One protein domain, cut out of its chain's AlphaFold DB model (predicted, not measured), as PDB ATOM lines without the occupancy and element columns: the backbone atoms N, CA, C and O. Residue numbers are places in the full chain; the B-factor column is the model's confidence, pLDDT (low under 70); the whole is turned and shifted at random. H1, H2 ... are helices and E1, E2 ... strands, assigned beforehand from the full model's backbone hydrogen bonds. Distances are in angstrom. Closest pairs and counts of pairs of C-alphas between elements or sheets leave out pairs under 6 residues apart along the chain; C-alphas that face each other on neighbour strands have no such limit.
ATOM      1  N   LEU A  19     144.054 261.667 231.280       91.81
ATOM      2  CA  LEU A  19     143.264 260.832 232.170       91.81
ATOM      3  C   LEU A  19     143.625 259.377 231.896       91.81
ATOM      4  O   LEU A  19     143.669 258.967 230.736       91.81
ATOM      5  N   VAL A  20     143.855 258.589 232.944       92.94
ATOM      6  CA  VAL A  20     144.156 257.156 232.841       92.94
ATOM      7  C   VAL A  20     143.160 256.381 233.689       92.94
ATOM      8  O   VAL A  20     142.940 256.706 234.850       92.94
ATOM      9  N   SER A  21     142.573 255.337 233.115       94.44
ATOM     10  CA  SER A  21     141.662 254.432 233.804       94.44
ATOM     11  C   SER A  21     142.197 253.004 233.792       94.44
ATOM     12  O   SER A  21     142.679 252.501 232.774       94.44
ATOM     13  N   LEU A  22     142.096 252.333 234.940       94.94
ATOM     14  CA  LEU A  22     142.304 250.893 235.034       94.94
ATOM     15  C   LEU A  22     141.091 250.193 234.414       94.94
ATOM     16  O   LEU A  22     139.962 250.377 234.858       94.94
ATOM     17  N   VAL A  23     141.337 249.387 233.386       95.75
ATOM     18  CA  VAL A  23     140.305 248.638 232.654       95.75
ATOM     19  C   VAL A  23     140.186 247.215 233.183       95.75
ATOM     20  O   VAL A  23     139.092 246.669 233.282       95.75
ATOM     21  N   GLU A  24     141.318 246.588 233.500       95.81
ATOM     22  CA  GLU A  24     141.367 245.196 233.938       95.81
ATOM     23  C   GLU A  24     142.602 244.962 234.811       95.81
ATOM     24  O   GLU A  24     143.683 245.467 234.504       95.81
ATOM     25  N   LYS A  25     142.461 244.156 235.868       94.06
ATOM     26  CA  LYS A  25     143.569 243.690 236.710       94.06
ATOM     27  C   LYS A  25     143.471 242.179 236.897       94.06
ATOM     28  O   LYS A  25     142.421 241.667 237.271       94.06
ATOM     29  N   LYS A  26     144.583 241.490 236.653       92.31
ATOM     30  CA  LYS A  26     144.836 240.087 237.002       92.31
ATOM     31  C   LYS A  26     146.182 239.986 237.718       92.31
ATOM     32  O   LYS A  26     146.964 240.936 237.708       92.31
ATOM     33  N   ASP A  27     146.486 238.823 238.281       88.25
ATOM     34  CA  ASP A  27     147.701 238.615 239.084       88.25
ATOM     35  C   ASP A  27     149.002 238.922 238.327       88.25
ATOM     36  O   ASP A  27     149.998 239.339 238.916       88.25
ATOM     37  N   ASN A  28     149.004 238.730 237.005       90.88
ATOM     38  CA  ASN A  28     150.182 238.890 236.157       90.88
ATOM     39  C   ASN A  28     150.095 240.051 235.152       90.88
ATOM     40  O   ASN A  28     151.071 240.268 234.424       90.88
ATOM     41  N   TYR A  29     148.979 240.789 235.086       93.88
ATOM     42  CA  TYR A  29     148.887 242.007 234.277       93.88
ATOM     43  C   TYR A  29     147.829 243.007 234.756       93.88
ATOM     44  O   TYR A  29     146.803 242.648 235.326       93.88
ATOM     45  N   ILE A  30     148.055 244.270 234.411       95.88
ATOM     46  CA  ILE A  30     147.104 245.373 234.507       95.88
ATOM     47  C   ILE A  30     146.949 245.976 233.113       95.88
ATOM     48  O   ILE A  30     147.916 246.105 232.360       95.88
ATOM     49  N   LYS A  31     145.718 246.314 232.750       97.31
ATOM     50  CA  LYS A  31     145.373 246.958 231.489       97.31
ATOM     51  C   LYS A  31     144.807 248.338 231.777       97.31
ATOM     52  O   LYS A  31     143.874 248.467 232.570       97.31
ATOM     53  N   TYR A  32     145.332 249.331 231.077       97.50
ATOM     54  CA  TYR A  32     144.912 250.717 231.175       97.50
ATOM     55  C   TYR A  32     144.328 251.219 229.855       97.50
ATOM     56  O   TYR A  32     144.701 250.763 228.766       97.50
ATOM     57  N   SER A  33     143.454 252.209 229.977       96.50
ATOM     58  CA  SER A  33     143.087 253.121 228.902       96.50
ATOM     59  C   SER A  33     143.496 254.533 229.297       96.50
ATOM     60  O   SER A  33     143.470 254.884 230.473       96.50
ATOM     61  N   ALA A  34     143.873 255.346 228.318       95.38
ATOM     62  CA  ALA A  34     144.240 256.733 228.521       95.38
ATOM     63  C   ALA A  34     143.535 257.643 227.514       95.38
ATOM     64  O   ALA A  34     143.377 257.294 226.342       95.38
ATOM     65  N   MET A  35     143.150 258.830 227.965       94.62
ATOM     66  CA  MET A  35     142.608 259.906 227.145       94.62
ATOM     67  C   MET A  35     143.422 261.170 227.396       94.62
ATOM     68  O   MET A  35     143.633 261.552 228.537       94.62
ATOM     69  N   HIS A  36     143.859 261.838 226.337       94.94
ATOM     70  CA  HIS A  36     144.552 263.120 226.421       94.94
ATOM     71  C   HIS A  36     143.654 264.231 225.884       94.94
ATOM     72  O   HIS A  36     142.993 264.052 224.860       94.94
ATOM     73  N   ASN A  37     143.717 265.419 226.487       92.25
ATOM     74  CA  ASN A  37     142.931 266.598 226.091       92.25
ATOM     75  C   ASN A  37     143.156 267.087 224.638       92.25
ATOM     76  O   ASN A  37     142.400 267.911 224.135       92.25
ATOM     77  N   LYS A  38     144.162 266.553 223.928       91.19
ATOM     78  CA  LYS A  38     144.416 266.781 222.494       91.19
ATOM     79  C   LYS A  38     143.635 265.806 221.599       91.19
ATOM     80  O   LYS A  38     143.984 265.626 220.431       91.19
ATOM     81  N   GLY A  39     142.635 265.127 222.161       90.69
ATOM     82  CA  GLY A  39     141.772 264.177 221.465       90.69
ATOM     83  C   GLY A  39     142.445 262.841 221.146       90.69
ATOM     84  O   GLY A  39     142.015 262.166 220.214       90.69
ATOM     85  N   TYR A  40     143.512 262.455 221.853       91.94
ATOM     86  CA  TYR A  40     144.141 261.138 221.686       91.94
ATOM     87  C   TYR A  40     143.576 260.155 222.702       91.94
ATOM     88  O   TYR A  40     143.563 260.441 223.896       91.94
ATOM     89  N   PHE A  41     143.178 258.980 222.229       92.44
ATOM     90  CA  PHE A  41     142.732 257.876 223.067       92.44
ATOM     91  C   PHE A  41     143.648 256.683 222.824       92.44
ATOM     92  O   PHE A  41     143.879 256.305 221.671       92.44
ATOM     93  N   MET A  42     144.165 256.112 223.904       93.56
ATOM     94  CA  MET A  42     145.014 254.930 223.906       93.56
ATOM     95  C   MET A  42     144.319 253.841 224.711       93.56
ATOM     96  O   MET A  42     144.014 254.031 225.881       93.56
ATOM     97  N   GLU A  43     144.067 252.701 224.093       93.62
ATOM     98  CA  GLU A  43     143.375 251.574 224.711       93.62
ATOM     99  C   GLU A  43     144.325 250.381 224.777       93.62
ATOM    100  O   GLU A  43     145.097 250.148 223.845       93.62
ATOM    101  N   ASN A  44     144.231 249.594 225.848       94.25
ATOM    102  CA  ASN A  44     145.084 248.429 226.098       94.25
ATOM    103  C   ASN A  44     146.575 248.775 226.259       94.25
ATOM    104  O   ASN A  44     147.440 248.091 225.711       94.25
ATOM    105  N   ILE A  45     146.895 249.813 227.034       96.56
ATOM    106  CA  ILE A  45     148.257 249.967 227.559       96.56
ATOM    107  C   ILE A  45     148.441 248.870 228.615       96.56
ATOM    108  O   ILE A  45     147.665 248.793 229.567       96.56
ATOM    109  N   ILE A  46     149.417 247.981 228.426       96.56
ATOM    110  CA  ILE A  46     149.573 246.789 229.272       96.56
ATOM    111  C   ILE A  46     150.757 246.957 230.210       96.56
ATOM    112  O   ILE A  46     151.872 247.191 229.767       96.56
ATOM    113  N   LEU A  47     150.536 246.722 231.495       96.44
ATOM    114  CA  LEU A  47     151.576 246.510 232.490       96.44
ATOM    115  C   LEU A  47     151.587 245.023 232.845       96.44
ATOM    116  O   LEU A  47     150.601 244.512 233.358       96.44
ATOM    117  N   LYS A  48     152.662 244.295 232.539       95.00
ATOM    118  CA  LYS A  48     152.718 242.832 232.706       95.00
ATOM    119  C   LYS A  48     153.973 242.404 233.450       95.00
ATOM    120  O   LYS A  48     155.053 242.937 233.210       95.00
ATOM    121  N   ARG A  49     153.848 241.392 234.304       92.69
ATOM    122  CA  ARG A  49     154.983 240.780 235.004       92.69
ATOM    123  C   ARG A  49     155.894 240.030 234.017       92.69
ATOM    124  O   ARG A  49     155.411 239.215 233.227       92.69
ATOM    125  N   ARG A  50     157.209 240.294 234.042       84.12
ATOM    126  CA  ARG A  50     158.198 239.749 233.079       84.12
ATOM    127  C   ARG A  50     158.280 238.217 233.127       84.12
ATOM    128  O   ARG A  50     158.458 237.578 232.094       84.12
ATOM    129  N   LYS A  51     158.140 237.628 234.316       78.44
ATOM    130  CA  LYS A  51     158.097 236.176 234.561       78.44
ATOM    131  C   LYS A  51     156.974 235.877 235.550       78.44
ATOM    132  O   LYS A  51     156.735 236.694 236.430       78.44
ATOM    133  N   ALA A  52     156.335 234.710 235.466       64.06
ATOM    134  CA  ALA A  52     155.250 234.338 236.388       64.06
ATOM    135  C   ALA A  52     155.654 234.475 237.875       64.06
ATOM    136  O   ALA A  52     154.873 234.969 238.684       64.06
ATOM    137  N   LEU A  53     156.910 234.137 238.191       57.94
ATOM    138  CA  LEU A  53     157.504 234.216 239.531       57.94
ATOM    139  C   LEU A  53     158.458 235.411 239.728       57.94
ATOM    140  O   LEU A  53     159.111 235.511 240.758       57.94
ATOM    141  N   GLY A  54     158.599 236.292 238.731       71.12
ATOM    142  CA  GLY A  54     159.492 237.451 238.824       71.12
ATOM    143  C   GLY A  54     158.846 238.621 239.563       71.12
ATOM    144  O   GLY A  54     157.629 238.772 239.548       71.12
ATOM    145  N   THR A  55     159.658 239.485 240.160       79.38
ATOM    146  CA  THR A  55     159.190 240.721 240.808       79.38
ATOM    147  C   THR A  55     158.947 241.855 239.818       79.38
ATOM    148  O   THR A  55     158.176 242.767 240.101       79.38
ATOM    149  N   ASP A  56     159.583 241.789 238.649       89.69
ATOM    150  CA  ASP A  56     159.654 242.932 237.746       89.69
ATOM    151  C   ASP A  56     158.471 242.990 236.786       89.69
ATOM    152  O   ASP A  56     158.105 242.014 236.117       89.69
ATOM    153  N   TRP A  57     157.920 244.188 236.676       94.62
ATOM    154  CA  TRP A  57     156.854 244.540 235.762       94.62
ATOM    155  C   TRP A  57     157.399 245.327 234.576       94.62
ATOM    156  O   TRP A  57     158.392 246.050 234.672       94.62
ATOM    157  N   VAL A  58     156.738 245.170 233.435       94.69
ATOM    158  CA  VAL A  58     157.073 245.852 232.190       94.69
ATOM    159  C   VAL A  58     155.833 246.562 231.676       94.69
ATOM    160  O   VAL A  58     154.790 245.930 231.490       94.69
ATOM    161  N   LEU A  59     155.954 247.865 231.445       96.38
ATOM    162  CA  LEU A  59     154.908 248.678 230.831       96.38
ATOM    163  C   LEU A  59     155.085 248.662 229.310       96.38
ATOM    164  O   LEU A  59     156.171 248.933 228.808       96.38
ATOM    165  N   PHE A  60     154.030 248.346 228.568       95.31
ATOM    166  CA  PHE A  60     154.053 248.170 227.120       95.31
ATOM    167  C   PHE A  60     153.184 249.213 226.422       95.31
ATOM    168  O   PHE A  60     151.956 249.191 226.515       95.31
ATOM    169  N   PHE A  61     153.839 250.043 225.617       94.12
ATOM    170  CA  PHE A  61     153.231 250.889 224.600       94.12
ATOM    171  C   PHE A  61     153.510 250.309 223.205       94.12
ATOM    172  O   PHE A  61     154.290 250.851 222.418       94.12
ATOM    173  N   SER A  62     152.907 249.155 222.905       89.62
ATOM    174  CA  SER A  62     153.112 248.455 221.632       89.62
ATOM    175  C   SER A  62     151.837 247.804 221.108       89.62
ATOM    176  O   SER A  62     151.106 247.148 221.852       89.62
ATOM    177  N   ALA A  63     151.603 247.937 219.799       86.19
ATOM    178  CA  ALA A  63     150.482 247.302 219.107       86.19
ATOM    179  C   ALA A  63     150.552 245.765 219.154       86.19
ATOM    180  O   ALA A  63     149.511 245.114 219.172       86.19
ATOM    181  N   ILE A  64     151.754 245.181 219.274       86.94
ATOM    182  CA  ILE A  64     151.953 243.731 219.482       86.94
ATOM    183  C   ILE A  64     151.232 243.264 220.749       86.94
ATOM    184  O   ILE A  64     150.688 242.166 220.809       86.94
ATOM    185  N   ASN A  65     151.226 244.117 221.773       88.75
ATOM    186  CA  ASN A  65     150.562 243.871 223.043       88.75
ATOM    187  C   ASN A  65     149.089 244.319 223.024       88.75
ATOM    188  O   ASN A  65     148.443 244.322 224.063       88.75
ATOM    189  N   GLY A  66     148.540 244.681 221.862       87.19
ATOM    190  CA  GLY A  66     147.139 245.064 221.704       87.19
ATOM    191  C   GLY A  66     146.848 246.554 221.883       87.19
ATOM    192  O   GLY A  66     145.669 246.915 221.851       87.19
ATOM    193  N   LEU A  67     147.872 247.409 222.037       91.88
ATOM    194  CA  LEU A  67     147.695 248.863 222.094       91.88
ATOM    195  C   LEU A  67     146.953 249.352 220.845       91.88
ATOM    196  O   LEU A  67     147.405 249.141 219.717       91.88
ATOM    197  N   LYS A  68     145.843 250.057 221.056       90.75
ATOM    198  CA  LYS A  68     145.082 250.737 220.006       90.75
ATOM    199  C   LYS A  68     145.113 252.230 220.263       90.75
ATOM    200  O   LYS A  68     144.980 252.665 221.401       90.75
ATOM    201  N   ILE A  69     145.278 253.014 219.202       89.88
ATOM    202  CA  ILE A  69     145.320 254.472 219.296       89.88
ATOM    203  C   ILE A  69     144.352 255.057 218.288       89.88
ATOM    204  O   ILE A  69     144.392 254.723 217.104       89.88
ATOM    205  N   ARG A  70     143.509 255.974 218.754       88.88
ATOM    206  CA  ARG A  70     142.605 256.757 217.909       88.88
ATOM    207  C   ARG A  70     142.719 258.238 218.249       88.88
ATOM    208  O   ARG A  70     142.995 258.604 219.389       88.88
ATOM    209  N   LYS A  71     142.512 259.089 217.243       88.31
ATOM    210  CA  LYS A  71     142.387 260.541 217.412       88.31
ATOM    211  C   LYS A  71     140.932 260.928 217.155       88.31
ATOM    212  O   LYS A  71     140.375 260.442 216.175       88.31
ATOM    213  N   GLN A  72     140.357 261.778 218.004       82.00
ATOM    214  CA  GLN A  72     138.953 262.208 217.981       82.00
ATOM    215  C   GLN A  72     138.469 262.596 216.577       82.00
ATOM    216  O   GLN A  72     137.420 262.139 216.142       82.00
ATOM    217  N   ASP A  73     139.294 263.334 215.832       70.19
ATOM    218  CA  ASP A  73     138.920 263.896 214.526       70.19
ATOM    219  C   ASP A  73     139.089 262.919 213.349       70.19
ATOM    220  O   ASP A  73     138.908 263.289 212.188       70.19
ATOM    221  N   LYS A  74     139.508 261.670 213.593       62.31
ATOM    222  CA  LYS A  74     139.750 260.687 212.528       62.31
ATOM    223  C   LYS A  74     138.612 259.672 212.464       62.31
ATOM    224  O   LYS A  74     138.641 258.656 213.146       62.31
ATOM    225  N   VAL A  75     137.671 259.916 211.546       49.44
ATOM    226  CA  VAL A  75     136.558 259.007 211.187       49.44
ATOM    227  C   VAL A  75     137.057 257.642 210.680       49.44
ATOM    228  O   VAL A  75     136.389 256.628 210.844       49.44
ATOM    229  N   LYS A  76     138.264 257.586 210.097       48.94
ATOM    230  CA  LYS A  76     138.922 256.335 209.691       48.94
ATOM    231  C   LYS A  76     140.018 255.968 210.689       48.94
ATOM    232  O   LYS A  76     141.000 256.703 210.829       48.94
ATOM    233  N   ILE A  77     139.872 254.808 211.333       49.66
ATOM    234  CA  ILE A  77     140.916 254.169 212.142       49.66
ATOM    235  C   ILE A  77     142.120 253.931 211.223       49.66
ATOM    236  O   ILE A  77     142.131 253.003 210.419       49.66
ATOM    237  N   LYS A  78     143.143 254.788 211.292       51.41
ATOM    238  CA  LYS A  78     144.443 254.451 210.704       51.41
ATOM    239  C   LYS A  78     145.095 253.440 211.642       51.41
ATOM    240  O   LYS A  78     145.245 253.735 212.822       51.41
ATOM    241  N   HIS A  79     145.520 252.292 211.120       47.53
ATOM    242  CA  HIS A  79     146.231 251.265 211.896       47.53
ATOM    243  C   HIS A  79     147.533 251.776 212.545       47.53
ATOM    244  O   HIS A  79     148.051 251.150 213.465       47.53
ATOM    245  N   HIS A  80     148.018 252.950 212.125       61.50
ATOM    246  CA  HIS A  80     149.151 253.652 212.719       61.50
ATOM    247  C   HIS A  80     148.783 255.116 212.974       61.50
ATOM    248  O   HIS A  80     148.885 255.974 212.092       61.50
ATOM    249  N   VAL A  81     148.286 255.406 214.177       70.69
ATOM    250  CA  VAL A  81     148.187 256.779 214.676       70.69
ATOM    251  C   VAL A  81     149.430 257.053 215.503       70.69
ATOM    252  O   VAL A  81     149.506 256.660 216.662       70.69
ATOM    253  N   ASN A  82     150.391 257.748 214.898       84.94
ATOM    254  CA  ASN A  82     151.543 258.238 215.637       84.94
ATOM    255  C   ASN A  82     151.094 259.393 216.543       84.94
ATOM    256  O   ASN A  82     150.269 260.229 216.147       84.94
ATOM    257  N   ILE A  83     151.651 259.449 217.747       90.00
ATOM    258  CA  ILE A  83     151.338 260.473 218.742       90.00
ATOM    259  C   ILE A  83     152.498 261.469 218.885       90.00
ATOM    260  O   ILE A  83     153.664 261.110 218.677       90.00
ATOM    261  N   PRO A  84     152.210 262.742 219.210       90.62
ATOM    262  CA  PRO A  84     153.232 263.695 219.611       90.62
ATOM    263  C   PRO A  84     153.949 263.227 220.879       90.62
ATOM    264  O   PRO A  84     153.334 262.644 221.767       90.62
ATOM    265  N   GLU A  85     155.230 263.558 220.992       88.69
ATOM    266  CA  GLU A  85     156.056 263.235 222.160       88.69
ATOM    267  C   GLU A  85     155.441 263.735 223.466       88.69
ATOM    268  O   GLU A  85     155.287 262.967 224.407       88.69
ATOM    269  N   LYS A  86     154.970 264.986 223.482       89.44
ATOM    270  CA  LYS A  86     154.306 265.559 224.655       89.44
ATOM    271  C   LYS A  86     153.088 264.742 225.103       89.44
ATOM    272  O   LYS A  86     152.908 264.538 226.293       89.44
ATOM    273  N   VAL A  87     152.301 264.223 224.153       92.38
ATOM    274  CA  VAL A  87     151.127 263.383 224.455       92.38
ATOM    275  C   VAL A  87     151.547 262.069 225.104       92.38
ATOM    276  O   VAL A  87     150.910 261.621 226.051       92.38
ATOM    277  N   PHE A  88     152.617 261.455 224.599       92.50
ATOM    278  CA  PHE A  88     153.186 260.249 225.194       92.50
ATOM    279  C   PHE A  88     153.685 260.505 226.620       92.50
ATOM    280  O   PHE A  88     153.312 259.774 227.531       92.50
ATOM    281  N   ILE A  89     154.475 261.563 226.804       91.75
ATOM    282  CA  ILE A  89     155.022 261.987 228.095       91.75
ATOM    283  C   ILE A  89     153.918 262.251 229.126       91.75
ATOM    284  O   ILE A  89     154.013 261.770 230.252       91.75
ATOM    285  N   ASP A  90     152.853 262.953 228.743       92.38
ATOM    286  CA  ASP A  90     151.755 263.279 229.656       92.38
ATOM    287  C   ASP A  90     150.990 262.029 230.100       92.38
ATOM    288  O   ASP A  90     150.722 261.853 231.288       92.38
ATOM    289  N   VAL A  91     150.716 261.105 229.174       94.25
ATOM    290  CA  VAL A  91     150.089 259.815 229.506       94.25
ATOM    291  C   VAL A  91     151.009 258.952 230.371       94.25
ATOM    292  O   VAL A  91     150.549 258.336 231.332       94.25
ATOM    293  N   LEU A  92     152.304 258.909 230.052       94.50
ATOM    294  CA  LEU A  92     153.289 258.166 230.829       94.50
ATOM    295  C   LEU A  92     153.385 258.699 232.261       94.50
ATOM    296  O   LEU A  92     153.409 257.900 233.189       94.50
ATOM    297  N   SER A  93     153.397 260.021 232.442       92.88
ATOM    298  CA  SER A  93     153.442 260.656 233.761       92.88
ATOM    299  C   SER A  93     152.269 260.206 234.638       92.88
ATOM    300  O   SER A  93     152.484 259.707 235.737       92.88
ATOM    301  N   VAL A  94     151.036 260.262 234.121       93.31
ATOM    302  CA  VAL A  94     149.840 259.834 234.872       93.31
ATOM    303  C   VAL A  94     149.868 258.330 235.186       93.31
ATOM    304  O   VAL A  94     149.502 257.921 236.287       93.31
ATOM    305  N   LEU A  95     150.343 257.495 234.254       94.50
ATOM    306  CA  LEU A  95     150.540 256.062 234.504       94.50
ATOM    307  C   LEU A  95     151.574 255.807 235.601       94.50
ATOM    308  O   LEU A  95     151.351 254.957 236.458       94.50
ATOM    309  N   LEU A  96     152.699 256.523 235.582       93.62
ATOM    310  CA  LEU A  96     153.745 256.388 236.592       93.62
ATOM    311  C   LEU A  96     153.263 256.838 237.969       93.62
ATOM    312  O   LEU A  96     153.600 256.175 238.945       93.62
ATOM    313  N   THR A  97     152.416 257.867 238.048       91.50
ATOM    314  CA  THR A  97     151.725 258.247 239.286       91.50
ATOM    315  C   THR A  97     150.930 257.071 239.851       91.50
ATOM    316  O   THR A  97     151.201 256.645 240.973       91.50
ATOM    317  N   ASP A  98     150.012 256.482 239.073       91.81
ATOM    318  CA  ASP A  98     149.223 255.318 239.518       91.81
ATOM    319  C   ASP A  98     150.118 254.130 239.908       91.81
ATOM    320  O   ASP A  98     149.909 253.510 240.947       91.81
ATOM    321  N   ILE A  99     151.149 253.835 239.110       93.06
ATOM    322  CA  ILE A  99     152.093 252.743 239.374       93.06
ATOM    323  C   ILE A  99     152.894 252.993 240.659       93.06
ATOM    324  O   ILE A  99     153.127 252.057 241.419       93.06
ATOM    325  N   SER A 100     153.305 254.233 240.929       89.81
ATOM    326  CA  SER A 100     154.117 254.579 242.104       89.81
ATOM    327  C   SER A 100     153.384 254.342 243.427       89.81
ATOM    328  O   SER A 100     154.015 253.970 244.417       89.81
ATOM    329  N   PHE A 101     152.051 254.458 243.429       89.50
ATOM    330  CA  PHE A 101     151.204 254.170 244.588       89.50
ATOM    331  C   PHE A 101     150.946 252.671 244.810       89.50
ATOM    332  O   PHE A 101     150.336 252.289 245.811       89.50
ATOM    333  N   ARG A 102     151.410 251.795 243.910       89.56
ATOM    334  CA  ARG A 102     151.191 250.344 243.980       89.56
ATOM    335  C   ARG A 102     152.416 249.635 244.540       89.56
ATOM    336  O   ARG A 102     153.378 249.356 243.830       89.56
ATOM    337  N   SER A 103     152.362 249.311 245.830       88.12
ATOM    338  CA  SER A 103     153.450 248.616 246.534       88.12
ATOM    339  C   SER A 103     153.814 247.248 245.936       88.12
ATOM    340  O   SER A 103     154.957 246.816 246.053       88.12
ATOM    341  N   GLU A 104     152.874 246.582 245.256       88.69
ATOM    342  CA  GLU A 104     153.074 245.271 244.634       88.69
ATOM    343  C   GLU A 104     153.800 245.322 243.275       88.69
ATOM    344  O   GLU A 104     154.067 244.279 242.661       88.69
ATOM    345  N   ILE A 105     154.093 246.526 242.777       91.25
ATOM    346  CA  ILE A 105     154.676 246.751 241.457       91.25
ATOM    347  C   ILE A 105     156.102 247.276 241.590       91.25
ATOM    348  O   ILE A 105     156.341 248.409 242.002       91.25
ATOM    349  N   ASN A 106     157.058 246.458 241.150       91.81
ATOM    350  CA  ASN A 106     158.406 246.907 240.824       91.81
ATOM    351  C   ASN A 106     158.509 247.110 239.308       91.81
ATOM    352  O   ASN A 106     158.659 246.139 238.563       91.81
ATOM    353  N   LEU A 107     158.368 248.346 238.825       93.56
ATOM    354  CA  LEU A 107     158.499 248.630 237.395       93.56
ATOM    355  C   LEU A 107     159.978 248.535 236.992       93.56
ATOM    356  O   LEU A 107     160.788 249.344 237.425       93.56
ATOM    357  N   GLY A 108     160.321 247.541 236.171       92.38
ATOM    358  CA  GLY A 108     161.701 247.294 235.737       92.38
ATOM    359  C   GLY A 108     162.008 247.794 234.326       92.38
ATOM    360  O   GLY A 108     163.165 248.006 233.976       92.38
ATOM    361  N   SER A 109     160.996 247.966 233.470       93.31
ATOM    362  CA  SER A 109     161.216 248.548 232.139       93.31
ATOM    363  C   SER A 109     159.944 249.092 231.496       93.31
ATOM    364  O   SER A 109     158.830 248.667 231.814       93.31
ATOM    365  N   ILE A 110     160.123 250.002 230.542       94.19
ATOM    366  CA  ILE A 110     159.060 250.542 229.692       94.19
ATOM    367  C   ILE A 110     159.421 250.245 228.238       94.19
ATOM    368  O   ILE A 110     160.499 250.593 227.772       94.19
ATOM    369  N   THR A 111     158.525 249.571 227.522       93.19
ATOM    370  CA  THR A 111     158.706 249.130 226.135       93.19
ATOM    371  C   THR A 111     157.830 249.951 225.203       93.19
ATOM    372  O   THR A 111     156.620 250.031 225.402       93.19
ATOM    373  N   ILE A 112     158.427 250.526 224.164       91.62
ATOM    374  CA  ILE A 112     157.814 251.501 223.262       91.62
ATOM    375  C   ILE A 112     158.026 251.038 221.816       91.62
ATOM    376  O   ILE A 112     159.147 250.746 221.403       91.62
ATOM    377  N   ALA A 113     156.956 250.966 221.022       90.38
ATOM    378  CA  ALA A 113     157.070 250.706 219.585       90.38
ATOM    379  C   ALA A 113     157.635 251.931 218.847       90.38
ATOM    380  O   ALA A 113     157.188 253.052 219.088       90.38
ATOM    381  N   TYR A 114     158.545 251.744 217.884       87.00
ATOM    382  CA  TYR A 114     159.121 252.876 217.139       87.00
ATOM    383  C   TYR A 114     158.073 253.702 216.392       87.00
ATOM    384  O   TYR A 114     158.142 254.928 216.362       87.00
ATOM    385  N   ARG A 115     157.068 253.020 215.834       87.69
ATOM    386  CA  ARG A 115     155.940 253.630 215.117       87.69
ATOM    387  C   ARG A 115     154.992 254.420 216.019       87.69
ATOM    388  O   ARG A 115     154.136 255.128 215.502       87.69
ATOM    389  N   LEU A 116     155.122 254.324 217.343       88.81
ATOM    390  CA  LEU A 116     154.253 255.054 218.259       88.81
ATOM    391  C   LEU A 116     154.449 256.567 218.140       88.81
ATOM    392  O   LEU A 116     153.479 257.317 218.103       88.81
ATOM    393  N   LEU A 117     155.700 257.024 218.094       88.69
ATOM    394  CA  LEU A 117     156.038 258.441 218.199       88.69
ATOM    395  C   LEU A 117     156.246 259.054 216.816       88.69
ATOM    396  O   LEU A 117     156.936 258.488 215.969       88.69
ATOM    397  N   HIS A 118     155.658 260.234 216.583       85.56
ATOM    398  CA  HIS A 118     155.602 260.818 215.237       85.56
ATOM    399  C   HIS A 118     156.978 261.075 214.609       85.56
ATOM    400  O   HIS A 118     157.112 260.913 213.402       85.56
ATOM    401  N   HIS A 119     157.968 261.474 215.409       83.25
ATOM    402  CA  HIS A 119     159.299 261.849 214.933       83.25
ATOM    403  C   HIS A 119     160.243 260.642 214.853       83.25
ATOM    404  O   HIS A 119     161.169 260.620 214.048       83.25
ATOM    405  N   LEU A 120     160.014 259.617 215.678       84.56
ATOM    406  CA  LEU A 120     160.969 258.529 215.854       84.56
ATOM    407  C   LEU A 120     161.003 257.604 214.636       84.56
ATOM    408  O   LEU A 120     162.078 257.229 214.174       84.56
ATOM    409  N   TRP A 121     159.831 257.277 214.091       86.38
ATOM    410  CA  TRP A 121     159.727 256.402 212.928       86.38
ATOM    411  C   TRP A 121     160.342 256.998 211.649       86.38
ATOM    412  O   TRP A 121     161.178 256.324 211.049       86.38
ATOM    413  N   PRO A 122     160.027 258.243 211.236       86.56
ATOM    414  CA  PRO A 122     160.689 258.864 210.088       86.56
ATOM    415  C   PRO A 122     162.212 258.932 210.234       86.56
ATOM    416  O   PRO A 122     162.921 258.564 209.302       86.56
ATOM    417  N   ASN A 123     162.719 259.303 211.417       85.19
ATOM    418  CA  ASN A 123     164.160 259.373 211.678       85.19
ATOM    419  C   ASN A 123     164.838 257.997 211.563       85.19
ATOM    420  O   ASN A 123     165.952 257.878 211.050       85.19
ATOM    421  N   LEU A 124     164.167 256.945 212.043       86.06
ATOM    422  CA  LEU A 124     164.614 255.559 211.911       86.06
ATOM    423  C   LEU A 124     164.685 255.142 210.432       86.06
ATOM    424  O   LEU A 124     165.720 254.648 209.984       86.06
ATOM    425  N   VAL A 125     163.615 255.387 209.672       89.88
ATOM    426  CA  VAL A 125     163.548 255.090 208.232       89.88
ATOM    427  C   VAL A 125     164.655 255.821 207.476       89.88
ATOM    428  O   VAL A 125     165.370 255.206 206.684       89.88
ATOM    429  N   GLU A 126     164.843 257.113 207.737       90.00
ATOM    430  CA  GLU A 126     165.875 257.916 207.082       90.00
ATOM    431  C   GLU A 126     167.280 257.371 207.360       90.00
ATOM    432  O   GLU A 126     168.060 257.175 206.428       90.00
ATOM    433  N   LYS A 127     167.594 257.036 208.616       87.19
ATOM    434  CA  LYS A 127     168.884 256.431 208.982       87.19
ATOM    435  C   LYS A 127     169.139 255.114 208.255       87.19
ATOM    436  O   LYS A 127     170.257 254.880 207.795       87.19
ATOM    437  N   VAL A 128     168.128 254.254 208.133       89.88
ATOM    438  CA  VAL A 128     168.262 253.000 207.378       89.88
ATOM    439  C   VAL A 128     168.527 253.286 205.901       89.88
ATOM    440  O   VAL A 128     169.424 252.670 205.329       89.88
ATOM    441  N   LYS A 129     167.844 254.266 205.298       92.12
ATOM    442  CA  LYS A 129     168.099 254.679 203.907       92.12
ATOM    443  C   LYS A 129     169.503 255.249 203.709       92.12
ATOM    444  O   LYS A 129     170.190 254.858 202.773       92.12
ATOM    445  N   GLN A 130     169.969 256.111 204.609       90.06
ATOM    446  CA  GLN A 130     171.334 256.652 204.573       90.06
ATOM    447  C   GLN A 130     172.407 255.560 204.702       90.06
ATOM    448  O   GLN A 130     173.510 255.705 204.180       90.06
ATOM    449  N   LEU A 131     172.111 254.469 205.413       86.69
ATOM    450  CA  LEU A 131     173.007 253.315 205.508       86.69
ATOM    451  C   LEU A 131     172.913 252.423 204.267       86.69
ATOM    452  O   LEU A 131     173.930 251.900 203.815       86.69
ATOM    453  N   ALA A 132     171.724 252.295 203.680       90.12
ATOM    454  CA  ALA A 132     171.506 251.556 202.445       90.12
ATOM    455  C   ALA A 132     172.288 252.135 201.253       90.12
ATOM    456  O   ALA A 132     172.761 251.359 200.436       90.12
ATOM    457  N   THR A 133     172.513 253.456 201.186       89.88
ATOM    458  CA  THR A 133     173.334 254.067 200.116       89.88
ATOM    459  C   THR A 133     174.825 253.735 200.210       89.88
ATOM    460  O   THR A 133     175.545 253.842 199.220       89.88
ATOM    461  N   LYS A 134     175.313 253.367 201.402       88.38
ATOM    462  CA  LYS A 134     176.740 253.110 201.670       88.38
ATOM    463  C   LYS A 134     177.071 251.620 201.732       88.38
ATOM    464  O   LYS A 134     178.218 251.237 201.504       88.38
ATOM    465  N   ASN A 135     176.091 250.787 202.074       87.06
ATOM    466  CA  ASN A 135     176.271 249.346 202.194       87.06
ATOM    467  C   ASN A 135     176.259 248.662 200.823       87.06
ATOM    468  O   ASN A 135     175.511 249.034 199.927       87.06
ATOM    469  N   LYS A 136     177.077 247.617 200.686       87.38
ATOM    470  CA  LYS A 136     177.115 246.743 199.509       87.38
ATOM    471  C   LYS A 136     176.572 245.358 199.857       87.38
ATOM    472  O   LYS A 136     176.600 244.945 201.017       87.38
ATOM    473  N   GLY A 137     176.136 244.623 198.839       91.06
ATOM    474  CA  GLY A 137     175.620 243.265 198.988       91.06
ATOM    475  C   GLY A 137     174.161 243.249 199.427       91.06
ATOM    476  O   GLY A 137     173.384 244.133 199.076       91.06
ATOM    477  N   VAL A 138     173.785 242.227 200.193       92.88
ATOM    478  CA  VAL A 138     172.376 241.940 200.472       92.88
ATOM    479  C   VAL A 138     171.936 242.297 201.891       92.88
ATOM    480  O   VAL A 138     172.722 242.271 202.846       92.88
ATOM    481  N   VAL A 139     170.647 242.593 202.032       90.94
ATOM    482  CA  VAL A 139     169.969 242.818 203.309       90.94
ATOM    483  C   VAL A 139     169.865 241.495 204.072       90.94
ATOM    484  O   VAL A 139     169.383 240.485 203.556       90.94
ATOM    485  N   ARG A 140     170.312 241.503 205.330       90.88
ATOM    486  CA  ARG A 140     170.185 240.379 206.274       90.88
ATOM    487  C   ARG A 140     169.054 240.653 207.255       90.88
ATOM    488  O   ARG A 140     168.755 241.811 207.511       90.88
ATOM    489  N   HIS A 141     168.497 239.600 207.860       87.00
ATOM    490  CA  HIS A 141     167.347 239.723 208.765       87.00
ATOM    491  C   HIS A 141     167.553 240.748 209.880       87.00
ATOM    492  O   HIS A 141     166.681 241.576 210.102       87.00
ATOM    493  N   LYS A 142     168.723 240.732 210.529       85.94
ATOM    494  CA  LYS A 142     169.124 241.720 211.534       85.94
ATOM    495  C   LYS A 142     170.426 242.377 211.114       85.94
ATOM    496  O   LYS A 142     171.361 241.691 210.693       85.94
ATOM    497  N   ASN A 143     170.514 243.693 211.283       79.38
ATOM    498  CA  ASN A 143     171.744 244.437 211.034       79.38
ATOM    499  C   ASN A 143     172.231 245.130 212.316       79.38
ATOM    500  O   ASN A 143     171.632 246.091 212.807       79.38
ATOM    501  N   LYS A 144     173.360 244.642 212.846       80.00
ATOM    502  CA  LYS A 144     173.967 245.149 214.085       80.00
ATOM    503  C   LYS A 144     174.453 246.597 213.951       80.00
ATOM    504  O   LYS A 144     174.307 247.360 214.896       80.00
ATOM    505  N   VAL A 145     174.981 246.993 212.791       80.38
ATOM    506  CA  VAL A 145     175.477 248.361 212.548       80.38
ATOM    507  C   VAL A 145     174.328 249.365 212.614       80.38
ATOM    508  O   VAL A 145     174.426 250.381 213.300       80.38
ATOM    509  N   ILE A 146     173.211 249.041 211.958       77.56
ATOM    510  CA  ILE A 146     171.978 249.837 212.007       77.56
ATOM    511  C   ILE A 146     171.473 249.936 213.445       77.56
ATOM    512  O   ILE A 146     171.224 251.034 213.937       77.56
ATOM    513  N   THR A 147     171.402 248.798 214.138       80.19
ATOM    514  CA  THR A 147     170.951 248.726 215.535       80.19
ATOM    515  C   THR A 147     171.785 249.628 216.450       80.19
ATOM    516  O   THR A 147     171.219 250.440 217.173       80.19
ATOM    517  N   ILE A 148     173.121 249.567 216.372       80.88
ATOM    518  CA  ILE A 148     174.022 250.399 217.191       80.88
ATOM    519  C   ILE A 148     173.844 251.893 216.876       80.88
ATOM    520  O   ILE A 148     173.739 252.715 217.787       80.88
ATOM    521  N   SER A 149     173.770 252.258 215.591       77.69
ATOM    522  CA  SER A 149     173.581 253.654 215.162       77.69
ATOM    523  C   SER A 149     172.252 254.242 215.652       77.69
ATOM    524  O   SER A 149     172.161 255.419 216.021       77.69
ATOM    525  N   LEU A 150     171.205 253.420 215.684       76.94
ATOM    526  CA  LEU A 150     169.901 253.813 216.203       76.94
ATOM    527  C   LEU A 150     169.892 253.897 217.716       76.94
ATOM    528  O   LEU A 150     169.385 254.877 218.253       76.94
ATOM    529  N   GLN A 151     170.512 252.933 218.391       78.62
ATOM    530  CA  GLN A 151     170.661 252.950 219.838       78.62
ATOM    531  C   GLN A 151     171.343 254.219 220.319       78.62
ATOM    532  O   GLN A 151     170.825 254.880 221.217       78.62
ATOM    533  N   SER A 152     172.440 254.613 219.673       78.81
ATOM    534  CA  SER A 152     173.117 255.861 220.012       78.81
ATOM    535  C   SER A 152     172.228 257.087 219.787       78.81
ATOM    536  O   SER A 152     172.233 257.993 220.617       78.81
ATOM    537  N   ALA A 153     171.452 257.132 218.702       78.25
ATOM    538  CA  ALA A 153     170.593 258.281 218.421       78.25
ATOM    539  C   ALA A 153     169.391 258.387 219.358       78.25
ATOM    540  O   ALA A 153     169.033 259.487 219.759       78.25
ATOM    541  N   ILE A 154     168.788 257.258 219.727       80.38
ATOM    542  CA  ILE A 154     167.679 257.213 220.680       80.38
ATOM    543  C   ILE A 154     168.177 257.592 222.073       80.38
ATOM    544  O   ILE A 154     167.582 258.459 222.705       80.38
ATOM    545  N   LYS A 155     169.298 257.011 222.522       79.88
ATOM    546  CA  LYS A 155     169.899 257.293 223.836       79.88
ATOM    547  C   LYS A 155     170.219 258.778 224.026       79.88
ATOM    548  O   LYS A 155     170.022 259.301 225.114       79.88
ATOM    549  N   ASN A 156     170.657 259.453 222.964       80.12
ATOM    550  CA  ASN A 156     171.032 260.869 222.996       80.12
ATOM    551  C   ASN A 156     169.903 261.814 222.543       80.12
ATOM    552  O   ASN A 156     170.146 262.998 222.317       80.12
ATOM    553  N   SER A 157     168.682 261.306 222.349       81.94
ATOM    554  CA  SER A 157     167.550 262.119 221.894       81.94
ATOM    555  C   SER A 157     166.920 262.923 223.033       81.94
ATOM    556  O   SER A 157     166.945 262.501 224.190       81.94
ATOM    557  N   LYS A 158     166.279 264.051 222.693       84.06
ATOM    558  CA  LYS A 158     165.477 264.836 223.644       84.06
ATOM    559  C   LYS A 158     164.384 263.996 224.311       84.06
ATOM    560  O   LYS A 158     164.257 264.057 225.525       84.06
ATOM    561  N   LEU A 159     163.701 263.147 223.536       83.56
ATOM    562  CA  LEU A 159     162.737 262.167 224.044       83.56
ATOM    563  C   LEU A 159     163.290 261.397 225.238       83.56
ATOM    564  O   LEU A 159     162.558 261.121 226.183       83.56
ATOM    565  N   MET A 160     164.572 261.038 225.185       85.81
ATOM    566  CA  MET A 160     165.165 260.236 226.232       85.81
ATOM    567  C   MET A 160     165.529 261.000 227.484       85.81
ATOM    568  O   MET A 160     165.362 260.484 228.586       85.81
ATOM    569  N   ILE A 161     166.003 262.225 227.302       86.56
ATOM    570  CA  ILE A 161     166.244 263.150 228.403       86.56
ATOM    571  C   ILE A 161     164.923 263.376 229.141       86.56
ATOM    572  O   ILE A 161     164.833 263.062 230.326       86.56
ATOM    573  N   ASP A 162     163.880 263.774 228.410       86.81
ATOM    574  CA  ASP A 162     162.555 264.057 228.963       86.81
ATOM    575  C   ASP A 162     161.965 262.806 229.647       86.81
ATOM    576  O   ASP A 162     161.492 262.875 230.781       86.81
ATOM    577  N   PHE A 163     162.054 261.629 229.012       89.12
ATOM    578  CA  PHE A 163     161.616 260.362 229.608       89.12
ATOM    579  C   PHE A 163     162.337 260.059 230.929       89.12
ATOM    580  O   PHE A 163     161.693 259.697 231.916       89.12
ATOM    581  N   CYS A 164     163.664 260.193 230.957       90.12
ATOM    582  CA  CYS A 164     164.454 259.867 232.139       90.12
ATOM    583  C   CYS A 164     164.252 260.868 233.282       90.12
ATOM    584  O   CYS A 164     164.295 260.475 234.447       90.12
ATOM    585  N   GLU A 165     163.983 262.135 232.970       90.88
ATOM    586  CA  GLU A 165     163.581 263.139 233.957       90.88
ATOM    587  C   GLU A 165     162.224 262.806 234.586       90.88
ATOM    588  O   GLU A 165     162.071 262.896 235.805       90.88
ATOM    589  N   ILE A 166     161.261 262.343 233.786       90.56
ATOM    590  CA  ILE A 166     159.929 261.974 234.280       90.56
ATOM    591  C   ILE A 166     159.992 260.741 235.172       90.56
ATOM    592  O   ILE A 166     159.431 260.755 236.257       90.56
ATOM    593  N   VAL A 167     160.673 259.662 234.775       91.75
ATOM    594  CA  VAL A 167     160.751 258.480 235.660       91.75
ATOM    595  C   VAL A 167     161.444 258.825 236.985       91.75
ATOM    596  O   VAL A 167     161.026 258.335 238.035       91.75
ATOM    597  N   LYS A 168     162.407 259.760 236.954       91.06
ATOM    598  CA  LYS A 168     163.083 260.295 238.143       91.06
ATOM    599  C   LYS A 168     162.146 261.006 239.106       91.06
ATOM    600  O   LYS A 168     162.294 260.821 240.312       91.06
ATOM    601  N   SER A 169     161.138 261.735 238.624       90.75
ATOM    602  CA  SER A 169     160.147 262.348 239.521       90.75
ATOM    603  C   SER A 169     159.290 261.326 240.278       90.75
ATOM    604  O   SER A 169     158.640 261.691 241.251       90.75
ATOM    605  N   TYR A 170     159.313 260.051 239.874       88.88
ATOM    606  CA  TYR A 170     158.566 258.960 240.506       88.88
ATOM    607  C   TYR A 170     159.465 257.952 241.239       88.88
ATOM    608  O   TYR A 170     159.065 256.806 241.434       88.88
ATOM    609  N   SER A 171     160.659 258.374 241.680       89.25
ATOM    610  CA  SER A 171     161.630 257.525 242.402       89.25
ATOM    611  C   SER A 171     162.124 256.323 241.586       89.25
ATOM    612  O   SER A 171     162.339 255.236 242.124       89.25
ATOM    613  N   TYR A 172     162.270 256.502 240.273       90.75
ATOM    614  CA  TYR A 172     162.947 255.556 239.392       90.75
ATOM    615  C   TYR A 172     164.092 256.252 238.667       90.75
ATOM    616  O   TYR A 172     163.977 257.407 238.294       90.75
ATOM    617  N   HIS A 173     165.153 255.542 238.316       91.25
ATOM    618  CA  HIS A 173     166.161 256.063 237.399       91.25
ATOM    619  C   HIS A 173     166.310 255.164 236.175       91.25
ATOM    620  O   HIS A 173     166.204 253.940 236.253       91.25
ATOM    621  N   CYS A 174     166.578 255.778 235.023       90.50
ATOM    622  CA  CYS A 174     166.994 255.052 233.831       90.50
ATOM    623  C   CYS A 174     168.371 254.416 234.052       90.50
ATOM    624  O   CYS A 174     169.334 255.108 234.395       90.50
ATOM    625  N   LEU A 175     168.497 253.122 233.773       86.44
ATOM    626  CA  LEU A 175     169.782 252.430 233.816       86.44
ATOM    627  C   LEU A 175     170.593 252.794 232.572       86.44
ATOM    628  O   LEU A 175     170.230 252.400 231.471       86.44
ATOM    629  N   LYS A 176     171.688 253.552 232.714       70.94
ATOM    630  CA  LYS A 176     172.460 254.113 231.580       70.94
ATOM    631  C   LYS A 176     172.964 253.076 230.565       70.94
ATOM    632  O   LYS A 176     173.090 253.427 229.388       70.94
ATOM    633  N   ASP A 177     173.193 251.836 230.989       70.19
ATOM    634  CA  ASP A 177     173.810 250.791 230.158       70.19
ATOM    635  C   ASP A 177     172.904 249.581 229.887       70.19
ATOM    636  O   ASP A 177     173.246 248.745 229.058       70.19
ATOM    637  N   ASP A 178     171.709 249.524 230.487       68.88
ATOM    638  CA  ASP A 178     170.773 248.398 230.333       68.88
ATOM    639  C   ASP A 178     169.601 248.744 229.394       68.88
ATOM    640  O   ASP A 178     168.424 248.534 229.681       68.88
ATOM    641  N   TRP A 179     169.926 249.351 228.253       67.38
ATOM    642  CA  TRP A 179     168.952 249.714 227.223       67.38
ATOM    643  C   TRP A 179     168.817 248.564 226.246       67.38
ATOM    644  O   TRP A 179     169.733 248.298 225.464       67.38
ATOM    645  N   TYR A 180     167.662 247.912 226.250       70.75
ATOM    646  CA  TYR A 180     167.395 246.857 225.292       70.75
ATOM    647  C   TYR A 180     166.685 247.440 224.075       70.75
ATOM    648  O   TYR A 180     165.521 247.823 224.130       70.75
ATOM    649  N   ILE A 181     167.388 247.498 222.953       72.00
ATOM    650  CA  ILE A 181     166.778 247.761 221.654       72.00
ATOM    651  C   ILE A 181     166.663 246.430 220.929       72.00
ATOM    652  O   ILE A 181     167.677 245.752 220.750       72.00
ATOM    653  N   ASP A 182     165.447 246.062 220.510       70.00
ATOM    654  CA  ASP A 182     165.296 244.926 219.605       70.00
ATOM    655  C   ASP A 182     166.114 245.238 218.339       70.00
ATOM    656  O   ASP A 182     165.964 246.326 217.770       70.00
ATOM    657  N   PRO A 183     167.034 244.349 217.910       76.38
ATOM    658  CA  PRO A 183     167.802 244.595 216.704       76.38
ATOM    659  C   PRO A 183     166.854 244.802 215.538       76.38
ATOM    660  O   PRO A 183     166.015 243.929 215.313       76.38
ATOM    661  N   ILE A 184     167.041 245.898 214.796       81.88
ATOM    662  CA  ILE A 184     166.151 246.248 213.690       81.88
ATOM    663  C   ILE A 184     166.065 245.077 212.729       81.88
ATOM    664  O   ILE A 184     167.054 244.716 212.072       81.88
ATOM    665  N   ALA A 185     164.874 244.493 212.690       87.81
ATOM    666  CA  ALA A 185     164.533 243.428 211.780       87.81
ATOM    667  C   ALA A 185     163.987 244.002 210.470       87.81
ATOM    668  O   ALA A 185     163.204 244.956 210.447       87.81
ATOM    669  N   PHE A 186     164.398 243.384 209.369       90.56
ATOM    670  CA  PHE A 186     163.827 243.645 208.055       90.56
ATOM    671  C   PHE A 186     162.714 242.650 207.751       90.56
ATOM    672  O   PHE A 186     162.805 241.469 208.110       90.56
ATOM    673  N   ASP A 187     161.684 243.135 207.064       91.62
ATOM    674  CA  ASP A 187     160.601 242.307 206.555       91.62
ATOM    675  C   ASP A 187     161.150 241.188 205.663       91.62
ATOM    676  O   ASP A 187     162.078 241.379 204.870       91.62
ATOM    677  N   HIS A 188     160.552 239.999 205.785       91.00
ATOM    678  CA  HIS A 188     161.014 238.791 205.091       91.00
ATOM    679  C   HIS A 188     161.095 238.983 203.571       91.00
ATOM    680  O   HIS A 188     161.984 238.439 202.918       91.00
ATOM    681  N   SER A 189     160.201 239.804 203.016       93.06
ATOM    682  CA  SER A 189     160.142 240.142 201.594       93.06
ATOM    683  C   SER A 189     161.357 240.926 201.087       93.06
ATOM    684  O   SER A 189     161.522 241.034 199.870       93.06
ATOM    685  N   TYR A 190     162.206 241.466 201.967       91.19
ATOM    686  CA  TYR A 190     163.403 242.233 201.605       91.19
ATOM    687  C   TYR A 190     164.716 241.523 201.926       91.19
ATOM    688  O   TYR A 190     165.782 242.020 201.568       91.19
ATOM    689  N   LEU A 191     164.666 240.347 202.551       92.50
ATOM    690  CA  LEU A 191     165.869 239.573 202.839       92.50
ATOM    691  C   LEU A 191     166.515 239.082 201.543       92.50
ATOM    692  O   LEU A 191     165.828 238.735 200.585       92.50
ATOM    693  N   ASN A 192     167.848 239.058 201.522       92.56
ATOM    694  CA  ASN A 192     168.667 238.686 200.364       92.56
ATOM    695  C   ASN A 192     168.515 239.603 199.134       92.56
ATOM    696  O   ASN A 192     169.118 239.327 198.099       92.56
ATOM    697  N   LYS A 193     167.766 240.710 199.235       93.69
ATOM    698  CA  LYS A 193     167.739 241.755 198.206       93.69
ATOM    699  C   LYS A 193     168.895 242.723 198.397       93.69
ATOM    700  O   LYS A 193     169.428 242.852 199.498       93.69
ATOM    701  N   ASP A 194     169.263 243.418 197.328       94.44
ATOM    702  CA  ASP A 194     170.276 244.470 197.384       94.44
ATOM    703  C   ASP A 194     169.838 245.615 198.313       94.44
ATOM    704  O   ASP A 194     168.654 245.970 198.361       94.44
ATOM    705  N   TRP A 195     170.788 246.210 199.035       93.25
ATOM    706  CA  TRP A 195     170.531 247.341 199.934       93.25
ATOM    707  C   TRP A 195     169.836 248.514 199.237       93.25
ATOM    708  O   TRP A 195     168.954 249.137 199.833       93.25
ATOM    709  N   ASN A 196     170.135 248.769 197.960       93.81
ATOM    710  CA  ASN A 196     169.514 249.852 197.200       93.81
ATOM    711  C   ASN A 196     167.998 249.669 197.047       93.81
ATOM    712  O   ASN A 196     167.273 250.653 196.890       93.81
ATOM    713  N   SER A 197     167.492 248.435 197.162       93.56
ATOM    714  CA  SER A 197     166.052 248.162 197.111       93.56
ATOM    715  C   SER A 197     165.268 248.821 198.254       93.56
ATOM    716  O   SER A 197     164.066 249.043 198.113       93.56
ATOM    717  N   LEU A 198     165.933 249.194 199.356       92.94
ATOM    718  CA  LEU A 198     165.299 249.828 200.515       92.94
ATOM    719  C   LEU A 198     165.083 251.341 200.353       92.94
ATOM    720  O   LEU A 198     164.242 251.921 201.044       92.94
ATOM    721  N   LEU A 199     165.823 252.000 199.454       92.75
ATOM    722  CA  LEU A 199     165.876 253.467 199.348       92.75
ATOM    723  C   LEU A 199     164.515 254.091 199.018       92.75
ATOM    724  O   LEU A 199     164.135 255.125 199.576       92.75
ATOM    725  N   ASN A 200     163.746 253.415 198.166       90.88
ATOM    726  CA  ASN A 200     162.462 253.909 197.671       90.88
ATOM    727  C   ASN A 200     161.267 253.445 198.516       90.88
ATOM    728  O   ASN A 200     160.140 253.867 198.267       90.88
ATOM    729  N   LEU A 201     161.487 252.610 199.537       92.25
ATOM    730  CA  LEU A 201     160.409 252.105 200.386       92.25
ATOM    731  C   LEU A 201     159.999 253.143 201.438       92.25
ATOM    732  O   LEU A 201     160.867 253.808 202.012       92.25
ATOM    733  N   PRO A 202     158.699 253.288 201.748       89.44
ATOM    734  CA  PRO A 202     158.234 254.236 202.761       89.44
ATOM    735  C   PRO A 202     158.697 253.875 204.182       89.44
ATOM    736  O   PRO A 202     158.812 254.755 205.029       89.44
ATOM    737  N   ASP A 203     158.982 252.602 204.446       90.00
ATOM    738  CA  ASP A 203     159.437 252.063 205.731       90.00
ATOM    739  C   ASP A 203     160.884 251.557 205.707       90.00
ATOM    740  O   ASP A 203     161.345 250.987 206.691       90.00
ATOM    741  N   ALA A 204     161.598 251.746 204.592       91.56
ATOM    742  CA  ALA A 204     162.926 251.177 204.370       91.56
ATOM    743  C   ALA A 204     162.996 249.650 204.610       91.56
ATOM    744  O   ALA A 204     164.049 249.135 204.987       91.56
ATOM    745  N   GLY A 205     161.881 248.929 204.418       90.25
ATOM    746  CA  GLY A 205     161.783 247.484 204.638       90.25
ATOM    747  C   GLY A 205     161.884 247.058 206.105       90.25
ATOM    748  O   GLY A 205     162.115 245.881 206.377       90.25
ATOM    749  N   ILE A 206     161.762 248.000 207.045       90.00
ATOM    750  CA  ILE A 206     161.792 247.733 208.483       90.00
ATOM    751  C   ILE A 206     160.468 247.099 208.901       90.00
ATOM    752  O   ILE A 206     159.395 247.665 208.669       90.00
ATOM    753  N   HIS A 207     160.568 245.969 209.594       88.31
ATOM    754  CA  HIS A 207     159.419 245.215 210.059       88.31
ATOM    755  C   HIS A 207     158.496 246.067 210.962       88.31
ATOM    756  O   HIS A 207     158.899 246.993 211.668       88.31
ATOM    757  N   ILE A 208     157.195 245.789 210.934       81.62
ATOM    758  CA  ILE A 208     156.177 246.647 211.571       81.62
ATOM    759  C   ILE A 208     156.220 246.648 213.108       81.62
ATOM    760  O   ILE A 208     155.718 247.574 213.748       81.62
ATOM    761  N   ASN A 209     156.835 245.624 213.697       83.56
ATOM    762  CA  ASN A 209     156.805 245.341 215.132       83.56
ATOM    763  C   ASN A 209     158.070 245.792 215.882       83.56
ATOM    764  O   ASN A 209     158.256 245.428 217.043       83.56
ATOM    765  N   GLU A 210     158.931 246.587 215.249       87.38
ATOM    766  CA  GLU A 210     160.160 247.044 215.895       87.38
ATOM    767  C   GLU A 210     159.871 247.970 217.093       87.38
ATOM    768  O   GLU A 210     158.998 248.853 217.065       87.38
ATOM    769  N   ARG A 211     160.631 247.766 218.171       89.00
ATOM    770  CA  ARG A 211     160.432 248.413 219.472       89.00
ATOM    771  C   ARG A 211     161.748 248.558 220.228       89.00
ATOM    772  O   ARG A 211     162.748 247.923 219.911       89.00
ATOM    773  N   PHE A 212     161.716 249.365 221.273       88.00
ATOM    774  CA  PHE A 212     162.805 249.490 222.229       88.00
ATOM    775  C   PHE A 212     162.264 249.462 223.651       88.00
ATOM    776  O   PHE A 212     161.111 249.812 223.900       88.00
ATOM    777  N   SER A 213     163.106 249.044 224.581       89.94
ATOM    778  CA  SER A 213     162.819 248.969 226.002       89.94
ATOM    779  C   SER A 213     163.846 249.778 226.775       89.94
ATOM    780  O   SER A 213     165.057 249.648 226.592       89.94
ATOM    781  N   ILE A 214     163.331 250.605 227.668       90.00
ATOM    782  CA  ILE A 214     164.112 251.402 228.595       90.00
ATOM    783  C   ILE A 214     164.055 250.696 229.936       90.00
ATOM    784  O   ILE A 214     162.971 250.589 230.515       90.00
ATOM    785  N   SER A 215     165.188 250.185 230.409       90.75
ATOM    786  CA  SER A 215     165.255 249.614 231.752       90.75
ATOM    787  C   SER A 215     165.359 250.730 232.776       90.75
ATOM    788  O   SER A 215     166.106 251.699 232.611       90.75
ATOM    789  N   ILE A 216     164.577 250.580 233.834       91.19
ATOM    790  CA  ILE A 216     164.527 251.518 234.942       91.19
ATOM    791  C   ILE A 216     164.663 250.743 236.244       91.19
ATOM    792  O   ILE A 216     164.341 249.557 236.316       91.19
ATOM    793  N   GLN A 217     165.125 251.420 237.282       89.94
ATOM    794  CA  GLN A 217     165.257 250.842 238.606       89.94
ATOM    795  C   GLN A 217     164.671 251.799 239.630       89.94
ATOM    796  O   GLN A 217     164.891 253.003 239.547       89.94
ATOM    797  N   LYS A 218     163.912 251.255 240.584       88.50
ATOM    798  CA  LYS A 218     163.390 252.028 241.708       88.50
ATOM    799  C   LYS A 218     164.540 252.451 242.620       88.50
ATOM    800  O   LYS A 218     165.401 251.627 242.943       88.50
ATOM    801  N   ASP A 219     164.542 253.708 243.034       86.06
ATOM    802  CA  ASP A 219     165.508 254.219 243.996       86.06
ATOM    803  C   ASP A 219     165.315 253.506 245.340       86.06
ATOM    804  O   ASP A 219     164.191 253.254 245.787       86.06
TER     805      ASP A 219
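This is residues 19 to 219 of the 221 residues of an uncharacterized protein of Pseudoalteromonas sp. NBT06-2 (UniProt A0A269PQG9). A strongly twisted sheet of eight strands curls round one helix, H1, and H4 packs beside H1 on the same face. Beyond the E7 and E8 part of the sheet, a smaller lobe of H2, H3, H5 and long links, among them residues 182 to 194 and 199 to 210, makes one end of the longest axis. The printed part has 201 residues with five named helices and eight named strands, in the order E1 E2 E3 E4 E5 H1 E6 H2 H3 H4 E7 H5 E8. The sheet is branched and mixed, with E4 and E6 parallel and the other neighbours antiparallel; the class is mixed, helices and strands. The whole is compact, with a radius of gyration of the C-alphas of 17.6 A and spans of 53 by 42 by 31 A.

E1, residues 19 to 26, E2, residues 29 to 36, E3, residues 40 to 49, and E4, residues 56 to 61, form a meander, each strand the antiparallel neighbour of the one before and each pair a hairpin; N 21 and O 33 are 2.8 A apart, N 32 and O 45 2.8 A, N 48 and O 58 2.9 A. E5, residues 68 to 71, lies on the same side of E3 as E4, with N 43 and O 68 at 2.8 A. E6, residues 106 to 113, is parallel to E4, with N 61 and O 111 at 2.8 A. E8, residues 211 to 218, is antiparallel to E6, with N 112 and O 212 at 2.8 A, and to edge strand E7, residues 172 to 181, with N 173 and O 217 at 2.8 A. H1, residues 85 to 100, is on the sheet; C-alphas 20 and 94 are its closest to E1, 6.6 A. H4, residues 158 to 169, touches H1 at a shallow tilt of 21 degrees, the same way, closest at C-alphas 93 and 166, 6.6 A. H3, residues 144 to 155, is over E7 at a height over the sheet of 8.6 A. With residues 146 to 150 alone it touches H2, residues 120 to 132, closest at C-alphas 146 and 128, 6.7 A; this helical hairpin has a shallow tilt of 34.8 degrees, only just short of steep. H5, residues 195 to 198, touches H2, whose residues 129 to 132 alone take part, closest at C-alphas 195 and 132, 5.0 A. In H1, H2, H3 and H4 every O i to N i+4 pair is within hydrogen-bond range; H5 is too short for one.

E1 begins at C-alpha 19, (143.264, 260.832, 232.170). E3 is 26.6 A long, E2 22.9 A, E8 22.7 A, H1 21.8 A and H2 18.4 A. E7 bends by 83 degrees at residue 177. E8 ends at C-alpha 218, (163.390, 252.028, 241.708).

The two C-alphas farthest apart are those of Phe 101 and Gly 137, 52.9 A. The printed part has no cut. The links E5 to H1, H2 to H3, E7 to H5 and H5 to E8 are long. The mean pLDDT of the printed part is 87.0; residues 52 to 53, 74 to 80 and 178 to 179 are under 70.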